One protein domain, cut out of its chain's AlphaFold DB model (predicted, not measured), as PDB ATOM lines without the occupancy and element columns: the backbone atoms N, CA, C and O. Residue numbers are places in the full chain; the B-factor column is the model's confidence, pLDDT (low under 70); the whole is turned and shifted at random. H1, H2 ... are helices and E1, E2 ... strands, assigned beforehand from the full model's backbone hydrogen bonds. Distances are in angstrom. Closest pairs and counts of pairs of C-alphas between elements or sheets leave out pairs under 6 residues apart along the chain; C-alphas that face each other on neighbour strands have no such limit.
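Overview. This is residues 16 to 96 of the 103 residues of an uncharacterized protein of Eubacteriaceae bacterium CHKCI005 (UniProt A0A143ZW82). A strongly twisted sheet of five strands curls round one long helix, H1, and the short helix H2 sits next to H1 on the same face of the sheet; no named helix covers the other face. The turn of the E4 and E5 hairpin and the tail after E5 make the two ends of the long axis. The printed part has 81 residues, with two named helices and five named strands in the order E1 H1 E2 E3 H2 E4 E5, and its class is mixed, helices and strands. Across the mixed sheet the order is E1 E4 E5 E2 E3, with E5 and E2 parallel and the other neighbours antiparallel. The whole is compact, with a radius of gyration of the C-alphas of 12.3 A, and elongated, with spans of 38 by 24 by 18 A.

Arrangement. In the sheet, E4, residues 69 to 79, and E5, residues 85 to 93, form an antiparallel hairpin, with N 73 and O 90 2.8 A apart, within hydrogen-bond range. E4 bends by 54 degrees at residue 73. E2, residues 39 to 44, is parallel to E5 at 26 degrees, with N 41 and O 87 at 2.8 A. E3, residues 50 to 53, forms an antiparallel hairpin with E2, with N 42 and O 51 at 2.9 A. E1, residues 16 to 18, is antiparallel to E4, with N 17 and O 70 at 3.0 A. The edge strands are E1 and E3, which are apart. The sheet curls round H1, residues 19 to 32, and the two make two layers, a helix on one face of a sheet; the closest C-alphas of H1 and E4, those of Met 19 and Glu 69, are 6.0 A apart. H2, residues 56 to 60, is on the same face at a height over the sheet of 8.0 A, and only just over E3, with 3 of its 5 C-alphas falling on that strand. H1 and H2 touch, their closest C-alphas, Ala 27 and Val 56, being 5.9 A apart. E1, H1, E2 and E3, H2, E4 are split strand-helix-strand units, each with a helix between its two strands along the chain and other strands between them in the sheet, E4 and E5 in the first and E5 and E2 in the second; both crossovers are right-handed. Every O i to N i+4 pair in H1 and H2 is within hydrogen-bond range.

Along the chain. E1 begins at C-alpha 16, (101.954, 183.863, 183.859). H1 is 19.9 A long and begins at C-alpha 19, (104.639, 182.580, 193.065). E2 is 16.3 A long, E4 28.3 A and E5 25.5 A. E5 ends at C-alpha 93, (98.269, 176.133, 188.928).

Size, cuts and confidence. The two C-alphas farthest apart, Asp 82 and Gln 96, are 38.2 A apart. The printed part has no cut and no long link. Its mean pLDDT is 92.7, and residues 94 to 96 are under 70.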
ATOM      1  N   LYS A  16     101.080 184.917 183.352       91.12
ATOM      2  CA  LYS A  16     101.954 183.863 183.859       91.12
ATOM      3  C   LYS A  16     103.061 184.503 184.690       91.12
ATOM      4  O   LYS A  16     103.767 185.382 184.193       91.12
ATOM      5  N   MET A  17     103.198 184.095 185.946       93.12
ATOM      6  CA  MET A  17     104.251 184.589 186.833       93.12
ATOM      7  C   MET A  17     104.643 183.550 187.879       93.12
ATOM      8  O   MET A  17     103.880 182.633 188.175       93.12
ATOM      9  N   SER A  18     105.835 183.707 188.452       94.69
ATOM     10  CA  SER A  18     106.240 182.913 189.606       94.69
ATOM     11  C   SER A  18     105.428 183.295 190.845       94.69
ATOM     12  O   SER A  18     104.994 184.442 190.997       94.69
ATOM     13  N   MET A  19     105.281 182.354 191.775       94.00
ATOM     14  CA  MET A  19     104.639 182.580 193.065       94.00
ATOM     15  C   MET A  19     105.348 183.705 193.827       94.00
ATOM     16  O   MET A  19     104.695 184.586 194.369       94.00
ATOM     17  N   SER A  20     106.684 183.759 193.781       94.81
ATOM     18  CA  SER A  20     107.451 184.873 194.362       94.81
ATOM     19  C   SER A  20     107.049 186.240 193.792       94.81
ATOM     20  O   SER A  20     106.835 187.182 194.556       94.81
ATOM     21  N   CYS A  21     106.890 186.351 192.470       95.62
ATOM     22  CA  CYS A  21     106.431 187.579 191.822       95.62
ATOM     23  C   CYS A  21     104.988 187.922 192.202       95.62
ATOM     24  O   CYS A  21     104.691 189.094 192.431       95.62
ATOM     25  N   LEU A  22     104.102 186.928 192.308       95.81
ATOM     26  CA  LEU A  22     102.719 187.143 192.731       95.81
ATOM     27  C   LEU A  22     102.652 187.699 194.158       95.81
ATOM     28  O   LEU A  22     102.047 188.745 194.386       95.81
ATOM     29  N   ILE A  23     103.312 187.034 195.104       96.81
ATOM     30  CA  ILE A  23     103.326 187.434 196.513       96.81
ATOM     31  C   ILE A  23     103.932 188.832 196.679       96.81
ATOM     32  O   ILE A  23     103.369 189.668 197.388       96.81
ATOM     33  N   LEU A  24     105.024 189.130 195.965       96.81
ATOM     34  CA  LEU A  24     105.616 190.467 195.953       96.81
ATOM     35  C   LEU A  24     104.652 191.518 195.388       96.81
ATOM     36  O   LEU A  24     104.533 192.598 195.959       96.81
ATOM     37  N   THR A  25     103.949 191.198 194.298       96.81
ATOM     38  CA  THR A  25     102.966 192.096 193.671       96.81
ATOM     39  C   THR A  25     101.832 192.433 194.638       96.81
ATOM     40  O   THR A  25     101.475 193.601 194.778       96.81
ATOM     41  N   ILE A  26     101.302 191.433 195.348       97.38
ATOM     42  CA  ILE A  26     100.253 191.619 196.362       97.38
ATOM     43  C   ILE A  26     100.749 192.530 197.487       97.38
ATOM     44  O   ILE A  26     100.084 193.508 197.827       97.38
ATOM     45  N   ALA A  27     101.926 192.229 198.043       97.50
ATOM     46  CA  ALA A  27     102.494 193.002 199.140       97.50
ATOM     47  C   ALA A  27     102.746 194.460 198.729       97.50
ATOM     48  O   ALA A  27     102.357 195.376 199.447       97.50
ATOM     49  N   GLN A  28     103.344 194.689 197.556       97.50
ATOM     50  CA  GLN A  28     103.603 196.037 197.049       97.50
ATOM     51  C   GLN A  28     102.314 196.825 196.805       97.50
ATOM     52  O   GLN A  28     102.269 197.997 197.169       97.50
ATOM     53  N   HIS A  29     101.276 196.197 196.239       95.88
ATOM     54  CA  HIS A  29      99.970 196.835 196.027       95.88
ATOM     55  C   HIS A  29      99.373 197.333 197.347       95.88
ATOM     56  O   HIS A  29      99.010 198.499 197.455       95.88
ATOM     57  N   LEU A  30      99.332 196.472 198.368       97.44
ATOM     58  CA  LEU A  30      98.724 196.801 199.660       97.44
ATOM     59  C   LEU A  30      99.546 197.810 200.470       97.44
ATOM     60  O   LEU A  30      98.971 198.719 201.058       97.44
ATOM     61  N   ILE A  31     100.878 197.710 200.451       97.25
ATOM     62  CA  ILE A  31     101.760 198.690 201.108       97.25
ATOM     63  C   ILE A  31     101.613 200.073 200.456       97.25
ATOM     64  O   ILE A  31     101.513 201.080 201.147       97.25
ATOM     65  N   GLN A  32     101.568 200.146 199.121       97.25
ATOM     66  CA  GLN A  32     101.394 201.423 198.413       97.25
ATOM     67  C   GLN A  32     100.019 202.056 198.651       97.25
ATOM     68  O   GLN A  32      99.893 203.276 198.553       97.25
ATOM     69  N   ALA A  33      99.010 201.238 198.952       96.12
ATOM     70  CA  ALA A  33      97.662 201.681 199.273       96.12
ATOM     71  C   ALA A  33      97.458 202.052 200.756       96.12
ATOM     72  O   ALA A  33      96.390 202.562 201.078       96.12
ATOM     73  N   ASP A  34      98.450 201.833 201.634       97.00
ATOM     74  CA  ASP A  34      98.308 201.934 203.102       97.00
ATOM     75  C   ASP A  34      97.242 200.960 203.661       97.00
ATOM     76  O   ASP A  34      96.489 201.269 204.583       97.00
ATOM     77  N   GLU A  35      97.151 199.759 203.074       96.81
ATOM     78  CA  GLU A  35      96.150 198.725 203.391       96.81
ATOM     79  C   GLU A  35      96.797 197.382 203.785       96.81
ATOM     80  O   GLU A  35      96.305 196.304 203.455       96.81
ATOM     81  N   GLU A  36      97.918 197.424 204.510       97.25
ATOM     82  CA  GLU A  36      98.682 196.229 204.913       97.25
ATOM     83  C   GLU A  36      97.887 195.238 205.787       97.25
ATOM     84  O   GLU A  36      98.162 194.035 205.765       97.25
ATOM     85  N   ASP A  37      96.886 195.736 206.518       97.50
ATOM     86  CA  ASP A  37      95.984 194.963 207.383       97.50
ATOM     87  C   ASP A  37      94.745 194.412 206.643       97.50
ATOM     88  O   ASP A  37      93.830 193.875 207.269       97.50
ATOM     89  N   MET A  38      94.665 194.560 205.315       97.19
ATOM     90  CA  MET A  38      93.567 193.999 204.525       97.19
ATOM     91  C   MET A  38      93.669 192.469 204.428       97.19
ATOM     92  O   MET A  38      94.736 191.920 204.147       97.19
ATOM     93  N   GLU A  39      92.527 191.784 204.561       97.88
ATOM     94  CA  GLU A  39      92.429 190.344 204.306       97.88
ATOM     95  C   GLU A  39      92.758 190.038 202.834       97.88
ATOM     96  O   GLU A  39      92.236 190.666 201.908       97.88
ATOM     97  N   ILE A  40      93.594 189.030 202.606       98.38
ATOM     98  CA  ILE A  40      93.988 188.550 201.284       98.38
ATOM     99  C   ILE A  40      93.395 187.162 201.083       98.38
ATOM    100  O   ILE A  40      93.556 186.272 201.919       98.38
ATOM    101  N   ARG A  41      92.737 186.958 199.942       97.31
ATOM    102  CA  ARG A  41      92.196 185.669 199.518       97.31
ATOM    103  C   ARG A  41      92.870 185.208 198.241       97.31
ATOM    104  O   ARG A  41      92.739 185.864 197.207       97.31
ATOM    105  N   LEU A  42      93.540 184.064 198.304       96.12
ATOM    106  CA  LEU A  42      94.039 183.366 197.126       96.12
ATOM    107  C   LEU A  42      92.995 182.320 196.730       96.12
ATOM    108  O   LEU A  42      92.727 181.390 197.481       96.12
ATOM    109  N   THR A  43      92.360 182.517 195.578       95.12
ATOM    110  CA  THR A  43      91.318 181.643 195.035       95.12
ATOM    111  C   THR A  43      91.878 180.860 193.860       95.12
ATOM    112  O   THR A  43      92.239 181.461 192.845       95.12
ATOM    113  N   GLU A  44      91.891 179.537 193.976       91.88
ATOM    114  CA  GLU A  44      92.273 178.647 192.884       91.88
ATOM    115  C   GLU A  44      91.038 178.324 192.016       91.88
ATOM    116  O   GLU A  44      89.977 177.931 192.516       91.88
ATOM    117  N   CYS A  45      91.150 178.567 190.710       86.94
ATOM    118  CA  CYS A  45      90.051 178.515 189.747       86.94
ATOM    119  C   CYS A  45      89.403 177.136 189.583       86.94
ATOM    120  O   CYS A  45      88.190 177.071 189.374       86.94
ATOM    121  N   PHE A  46      90.182 176.056 189.600       82.75
ATOM    122  CA  PHE A  46      89.712 174.731 189.186       82.75
ATOM    123  C   PHE A  46      89.157 173.903 190.349       82.75
ATOM    124  O   PHE A  46      88.131 173.238 190.212       82.75
ATOM    125  N   SER A  47      89.793 173.983 191.509       84.88
ATOM    126  CA  SER A  47      89.381 173.359 192.766       84.88
ATOM    127  C   SER A  47      88.347 174.190 193.526       84.88
ATOM    128  O   SER A  47      87.626 173.651 194.366       84.88
ATOM    129  N   GLY A  48      88.275 175.501 193.264       84.00
ATOM    130  CA  GLY A  48      87.472 176.438 194.050       84.00
ATOM    131  C   GLY A  48      87.998 176.633 195.476       84.00
ATOM    132  O   GLY A  48      87.270 177.151 196.328       84.00
ATOM    133  N   SER A  49      89.230 176.197 195.756       90.88
ATOM    134  CA  SER A  49      89.861 176.385 197.057       90.88
ATOM    135  C   SER A  49      90.161 177.866 197.298       90.88
ATOM    136  O   SER A  49      90.470 178.622 196.375       90.88
ATOM    137  N   VAL A  50      90.000 178.295 198.553       95.19
ATOM    138  CA  VAL A  50      90.249 179.678 198.969       95.19
ATOM    139  C   VAL A  50      91.114 179.666 200.214       95.19
ATOM    140  O   VAL A  50      90.641 179.321 201.300       95.19
ATOM    141  N   GLU A  51      92.359 180.089 200.059       96.12
ATOM    142  CA  GLU A  51      93.269 180.355 201.168       96.12
ATOM    143  C   GLU A  51      93.111 181.806 201.625       96.12
ATOM    144  O   GLU A  51      92.921 182.710 200.804       96.12
ATOM    145  N   ARG A  52      93.134 182.031 202.942       97.50
ATOM    146  CA  ARG A  52      92.886 183.342 203.555       97.50
ATOM    147  C   ARG A  52      94.038 183.739 204.459       97.50
ATOM    148  O   ARG A  52      94.494 182.932 205.265       97.50
ATOM    149  N   TYR A  53      94.432 185.000 204.356       97.94
ATOM    150  CA  TYR A  53      95.462 185.615 205.179       97.94
ATOM    151  C   TYR A  53      94.932 186.930 205.728       97.94
ATOM    152  O   TYR A  53      94.463 187.767 204.964       97.94
ATOM    153  N   ASP A  54      95.036 187.123 207.039       96.88
ATOM    154  CA  ASP A  54      94.437 188.286 207.705       96.88
ATOM    155  C   ASP A  54      95.140 189.615 207.378       96.88
ATOM    156  O   ASP A  54      94.577 190.673 207.622       96.88
ATOM    157  N   CYS A  55      96.370 189.568 206.853       97.31
ATOM    158  CA  CYS A  55      97.168 190.742 206.492       97.31
ATOM    159  C   CYS A  55      98.383 190.361 205.627       97.31
ATOM    160  O   CYS A  55      98.735 189.179 205.498       97.31
ATOM    161  N   VAL A  56      99.100 191.365 205.106       97.56
ATOM    162  CA  VAL A  56     100.349 191.188 204.336       97.56
ATOM    163  C   VAL A  56     101.390 190.389 205.123       97.56
ATOM    164  O   VAL A  56     102.043 189.504 204.572       97.56
ATOM    165  N   ARG A  57     101.525 190.636 206.432       97.94
ATOM    166  CA  ARG A  57     102.459 189.883 207.286       97.94
ATOM    167  C   ARG A  57     102.119 188.393 207.327       97.94
ATOM    168  O   ARG A  57     103.032 187.571 207.287       97.94
ATOM    169  N   SER A  58     100.834 188.044 207.403       97.88
ATOM    170  CA  SER A  58     100.377 186.648 207.425       97.88
ATOM    171  C   SER A  58     100.695 185.936 206.105       97.88
ATOM    172  O   SER A  58     101.214 184.817 206.120       97.88
ATOM    173  N   LEU A  59     100.502 186.628 204.974       97.38
ATOM    174  CA  LEU A  59     100.885 186.143 203.647       97.38
ATOM    175  C   LEU A  59     102.403 185.910 203.544       97.38
ATOM    176  O   LEU A  59     102.840 184.848 203.112       97.38
ATOM    177  N   LEU A  60     103.221 186.882 203.956       96.62
ATOM    178  CA  LEU A  60     104.685 186.810 203.846       96.62
ATOM    179  C   LEU A  60     105.339 185.821 204.821       96.62
ATOM    180  O   LEU A  60     106.511 185.495 204.656       96.62
ATOM    181  N   SER A  61     104.606 185.353 205.833       96.50
ATOM    182  CA  SER A  61     105.114 184.384 206.813       96.50
ATOM    183  C   SER A  61     105.049 182.932 206.322       96.50
ATOM    184  O   SER A  61     105.521 182.042 207.027       96.50
ATOM    185  N   GLN A  62     104.462 182.681 205.147       95.12
ATOM    186  CA  GLN A  62     104.383 181.342 204.562       95.12
ATOM    187  C   GLN A  62     105.663 180.978 203.798       95.12
ATOM    188  O   GLN A  62     106.349 181.842 203.251       95.12
ATOM    189  N   ASP A  63     105.946 179.677 203.708       94.56
ATOM    190  CA  ASP A  63     107.056 179.133 202.920       94.56
ATOM    191  C   ASP A  63     106.634 178.931 201.455       94.56
ATOM    192  O   ASP A  63     106.298 177.832 201.010       94.56
ATOM    193  N   TRP A  64     106.563 180.036 200.709       92.69
ATOM    194  CA  TRP A  64     106.135 180.014 199.313       92.69
ATOM    195  C   TRP A  64     107.180 179.351 198.411       92.69
ATOM    196  O   TRP A  64     108.328 179.799 198.405       92.69
ATOM    197  N   PRO A  65     106.805 178.382 197.550       91.44
ATOM    198  CA  PRO A  65     107.725 177.804 196.578       91.44
ATOM    199  C   PRO A  65     108.069 178.860 195.508       91.44
ATOM    200  O   PRO A  65     107.257 179.133 194.621       91.44
ATOM    201  N   PRO A  66     109.266 179.477 195.533       88.69
ATOM    202  CA  PRO A  66     109.493 180.758 194.862       88.69
ATOM    203  C   PRO A  66     109.459 180.658 193.335       88.69
ATOM    204  O   PRO A  66     109.109 181.632 192.671       88.69
ATOM    205  N   ASN A  67     109.802 179.487 192.793       89.44
ATOM    206  CA  ASN A  67     109.890 179.218 191.356       89.44
ATOM    207  C   ASN A  67     108.636 178.538 190.794       89.44
ATOM    208  O   ASN A  67     108.610 178.200 189.615       89.44
ATOM    209  N   TYR A  68     107.623 178.296 191.626       89.81
ATOM    210  CA  TYR A  68     106.373 177.714 191.164       89.81
ATOM    211  C   TYR A  68     105.632 178.713 190.277       89.81
ATOM    212  O   TYR A  68     105.448 179.857 190.681       89.81
ATOM    213  N   GLU A  69     105.245 178.316 189.069       92.31
ATOM    214  CA  GLU A  69     104.559 179.198 188.124       92.31
ATOM    215  C   GLU A  69     103.042 179.048 188.231       92.31
ATOM    216  O   GLU A  69     102.516 177.938 188.290       92.31
ATOM    217  N   VAL A  70     102.343 180.180 188.198       91.94
ATOM    218  CA  VAL A  70     100.883 180.256 188.240       91.94
ATOM    219  C   VAL A  70     100.354 181.156 187.131       91.94
ATOM    220  O   VAL A  70     101.017 182.104 186.697       91.94
ATOM    221  N   ASN A  71      99.126 180.880 186.699       93.31
ATOM    222  CA  ASN A  71      98.369 181.749 185.810       93.31
ATOM    223  C   ASN A  71      97.451 182.636 186.647       93.31
ATOM    224  O   ASN A  71      96.518 182.146 187.278       93.31
ATOM    225  N   VAL A  72      97.706 183.943 186.662       93.50
ATOM    226  CA  VAL A  72      96.893 184.914 187.409       93.50
ATOM    227  C   VAL A  72      95.848 185.521 186.482       93.50
ATOM    228  O   VAL A  72      96.186 186.140 185.472       93.50
ATOM    229  N   TYR A  73      94.575 185.379 186.843       92.62
ATOM    230  CA  TYR A  73      93.434 185.865 186.062       92.62
ATOM    231  C   TYR A  73      92.890 187.197 186.574       92.62
ATOM    232  O   TYR A  73      92.354 187.993 185.801       92.62
ATOM    233  N   ALA A  74      92.978 187.441 187.884       92.19
ATOM    234  CA  ALA A  74      92.511 188.685 188.481       92.19
ATOM    235  C   ALA A  74      93.184 188.965 189.825       92.19
ATOM    236  O   ALA A  74      93.338 188.065 190.640       92.19
ATOM    237  N   ILE A  75      93.472 190.239 190.079       93.94
ATOM    238  CA  ILE A  75      93.774 190.789 191.403       93.94
ATOM    239  C   ILE A  75      92.796 191.946 191.583       93.94
ATOM    240  O   ILE A  75      92.771 192.862 190.761       93.94
ATOM    241  N   ARG A  76      91.900 191.855 192.567       94.31
ATOM    242  CA  ARG A  76      90.794 192.809 192.715       94.31
ATOM    243  C   ARG A  76      90.350 192.942 194.155       94.31
ATOM    244  O   ARG A  76      90.141 191.945 194.837       94.31
ATOM    245  N   GLU A  77      90.126 194.173 194.572       95.06
ATOM    246  CA  GLU A  77      89.466 194.466 195.837       95.06
ATOM    247  C   GLU A  77      87.973 194.161 195.723       95.06
ATOM    248  O   GLU A  77      87.306 194.523 194.749       95.06
ATOM    249  N   ILE A  78      87.445 193.462 196.721       95.06
ATOM    250  CA  ILE A  78      86.036 193.107 196.813       95.06
ATOM    251  C   ILE A  78      85.508 193.612 198.146       95.06
ATOM    252  O   ILE A  78      86.134 193.427 199.186       95.06
ATOM    253  N   GLN A  79      84.323 194.214 198.114       94.00
ATOM    254  CA  GLN A  79      83.551 194.534 199.303       94.00
ATOM    255  C   GLN A  79      82.358 193.580 199.386       94.00
ATOM    256  O   GLN A  79      81.578 193.474 198.437       94.00
ATOM    257  N   ASN A  80      82.212 192.870 200.505       88.44
ATOM    258  CA  ASN A  80      81.057 192.005 200.731       88.44
ATOM    259  C   ASN A  80      79.817 192.811 201.181       88.44
ATOM    260  O   ASN A  80      79.873 194.026 201.392       88.44
ATOM    261  N   ALA A  81      78.684 192.121 201.341       87.44
ATOM    262  CA  ALA A  81      77.433 192.729 201.806       87.44
ATOM    263  C   ALA A  81      77.566 193.396 203.191       87.44
ATOM    264  O   ALA A  81      76.952 194.434 203.435       87.44
ATOM    265  N   ASP A  82      78.438 192.858 204.047       90.75
ATOM    266  CA  ASP A  82      78.727 193.366 205.393       90.75
ATOM    267  C   ASP A  82      79.747 194.520 205.401       90.75
ATOM    268  O   ASP A  82      80.217 194.935 206.458       90.75
ATOM    269  N   LYS A  83      80.089 195.063 204.224       88.06
ATOM    270  CA  LYS A  83      81.084 196.130 204.011       88.06
ATOM    271  C   LYS A  83      82.523 195.769 204.386       88.06
ATOM    272  O   LYS A  83      83.386 196.644 204.379       88.06
ATOM    273  N   HIS A  84      82.806 194.503 204.654       90.56
ATOM    274  CA  HIS A  84      84.168 194.020 204.805       90.56
ATOM    275  C   HIS A  84      84.858 193.988 203.435       90.56
ATOM    276  O   HIS A  84      84.307 193.455 202.463       90.56
ATOM    277  N   ARG A  85      86.048 194.591 203.367       95.25
ATOM    278  CA  ARG A  85      86.890 194.662 202.168       95.25
ATOM    279  C   ARG A  85      88.016 193.641 202.266       95.25
ATOM    280  O   ARG A  85      88.620 193.508 203.323       95.25
ATOM    281  N   TYR A  86      88.291 192.965 201.159       96.88
ATOM    282  CA  TYR A  86      89.401 192.028 201.030       96.88
ATOM    283  C   TYR A  86      89.969 192.064 199.611       96.88
ATOM    284  O   TYR A  86      89.253 192.347 198.642       96.88
ATOM    285  N   LEU A  87      91.248 191.734 199.475       97.62
ATOM    286  CA  LEU A  87      91.896 191.554 198.187       97.62
ATOM    287  C   LEU A  87      91.671 190.119 197.714       97.62
ATOM    288  O   LEU A  87      92.059 189.170 198.387       97.62
ATOM    289  N   ASN A  88      91.063 189.945 196.546       96.81
ATOM    290  CA  ASN A  88      90.874 188.639 195.932       96.81
ATOM    291  C   ASN A  88      91.822 188.447 194.751       96.81
ATOM    292  O   ASN A  88      91.735 189.160 193.745       96.81
ATOM    293  N   VAL A  89      92.671 187.435 194.858       96.25
ATOM    294  CA  VAL A  89      93.602 186.998 193.824       96.25
ATOM    295  C   VAL A  89      93.086 185.687 193.266       96.25
ATOM    296  O   VAL A  89      92.947 184.708 193.987       96.25
ATOM    297  N   VAL A  90      92.773 185.676 191.979       94.50
ATOM    298  CA  VAL A  90      92.269 184.502 191.274       94.50
ATOM    299  C   VAL A  90      93.386 183.962 190.403       94.50
ATOM    300  O   VAL A  90      93.847 184.661 189.494       94.50
ATOM    301  N   PHE A  91      93.807 182.736 190.678       93.94
ATOM    302  CA  PHE A  91      94.903 182.079 189.985       93.94
ATOM    303  C   PHE A  91      94.564 180.617 189.684       93.94
ATOM    304  O   PHE A  91      93.577 180.082 190.179       93.94
ATOM    305  N   ALA A  92      95.378 179.988 188.852       91.56
ATOM    306  CA  ALA A  92      95.424 178.543 188.719       91.56
ATOM    307  C   ALA A  92      96.875 178.085 188.725       91.56
ATOM    308  O   ALA A  92      97.760 178.781 188.204       91.56
ATOM    309  N   ASP A  93      97.100 176.904 189.283       80.81
ATOM    310  CA  ASP A  93      98.269 176.133 188.928       80.81
ATOM    311  C   ASP A  93      98.163 175.680 187.472       80.81
ATOM    312  O   ASP A  93      97.095 175.666 186.867       80.81
ATOM    313  N   ASN A  94      99.308 175.451 186.850       67.38
ATOM    314  CA  ASN A  94      99.422 175.243 185.417       67.38
ATOM    315  C   ASN A  94      98.535 174.067 184.943       67.38
ATOM    316  O   ASN A  94      98.944 172.908 184.998       67.38
ATOM    317  N   VAL A  95      97.322 174.353 184.464       56.56
ATOM    318  CA  VAL A  95      96.525 173.382 183.716       56.56
ATOM    319  C   VAL A  95      97.194 173.239 182.364       56.56
ATOM    320  O   VAL A  95      97.364 174.233 181.661       56.56
ATOM    321  N   GLN A  96      97.642 172.012 182.093       47.22
ATOM    322  CA  GLN A  96      98.285 171.545 180.865       47.22
ATOM    323  C   GLN A  96      97.913 172.400 179.651       47.22
ATOM    324  O   GLN A  96      96.728 172.562 179.354       47.22
TER     325      GLN A  96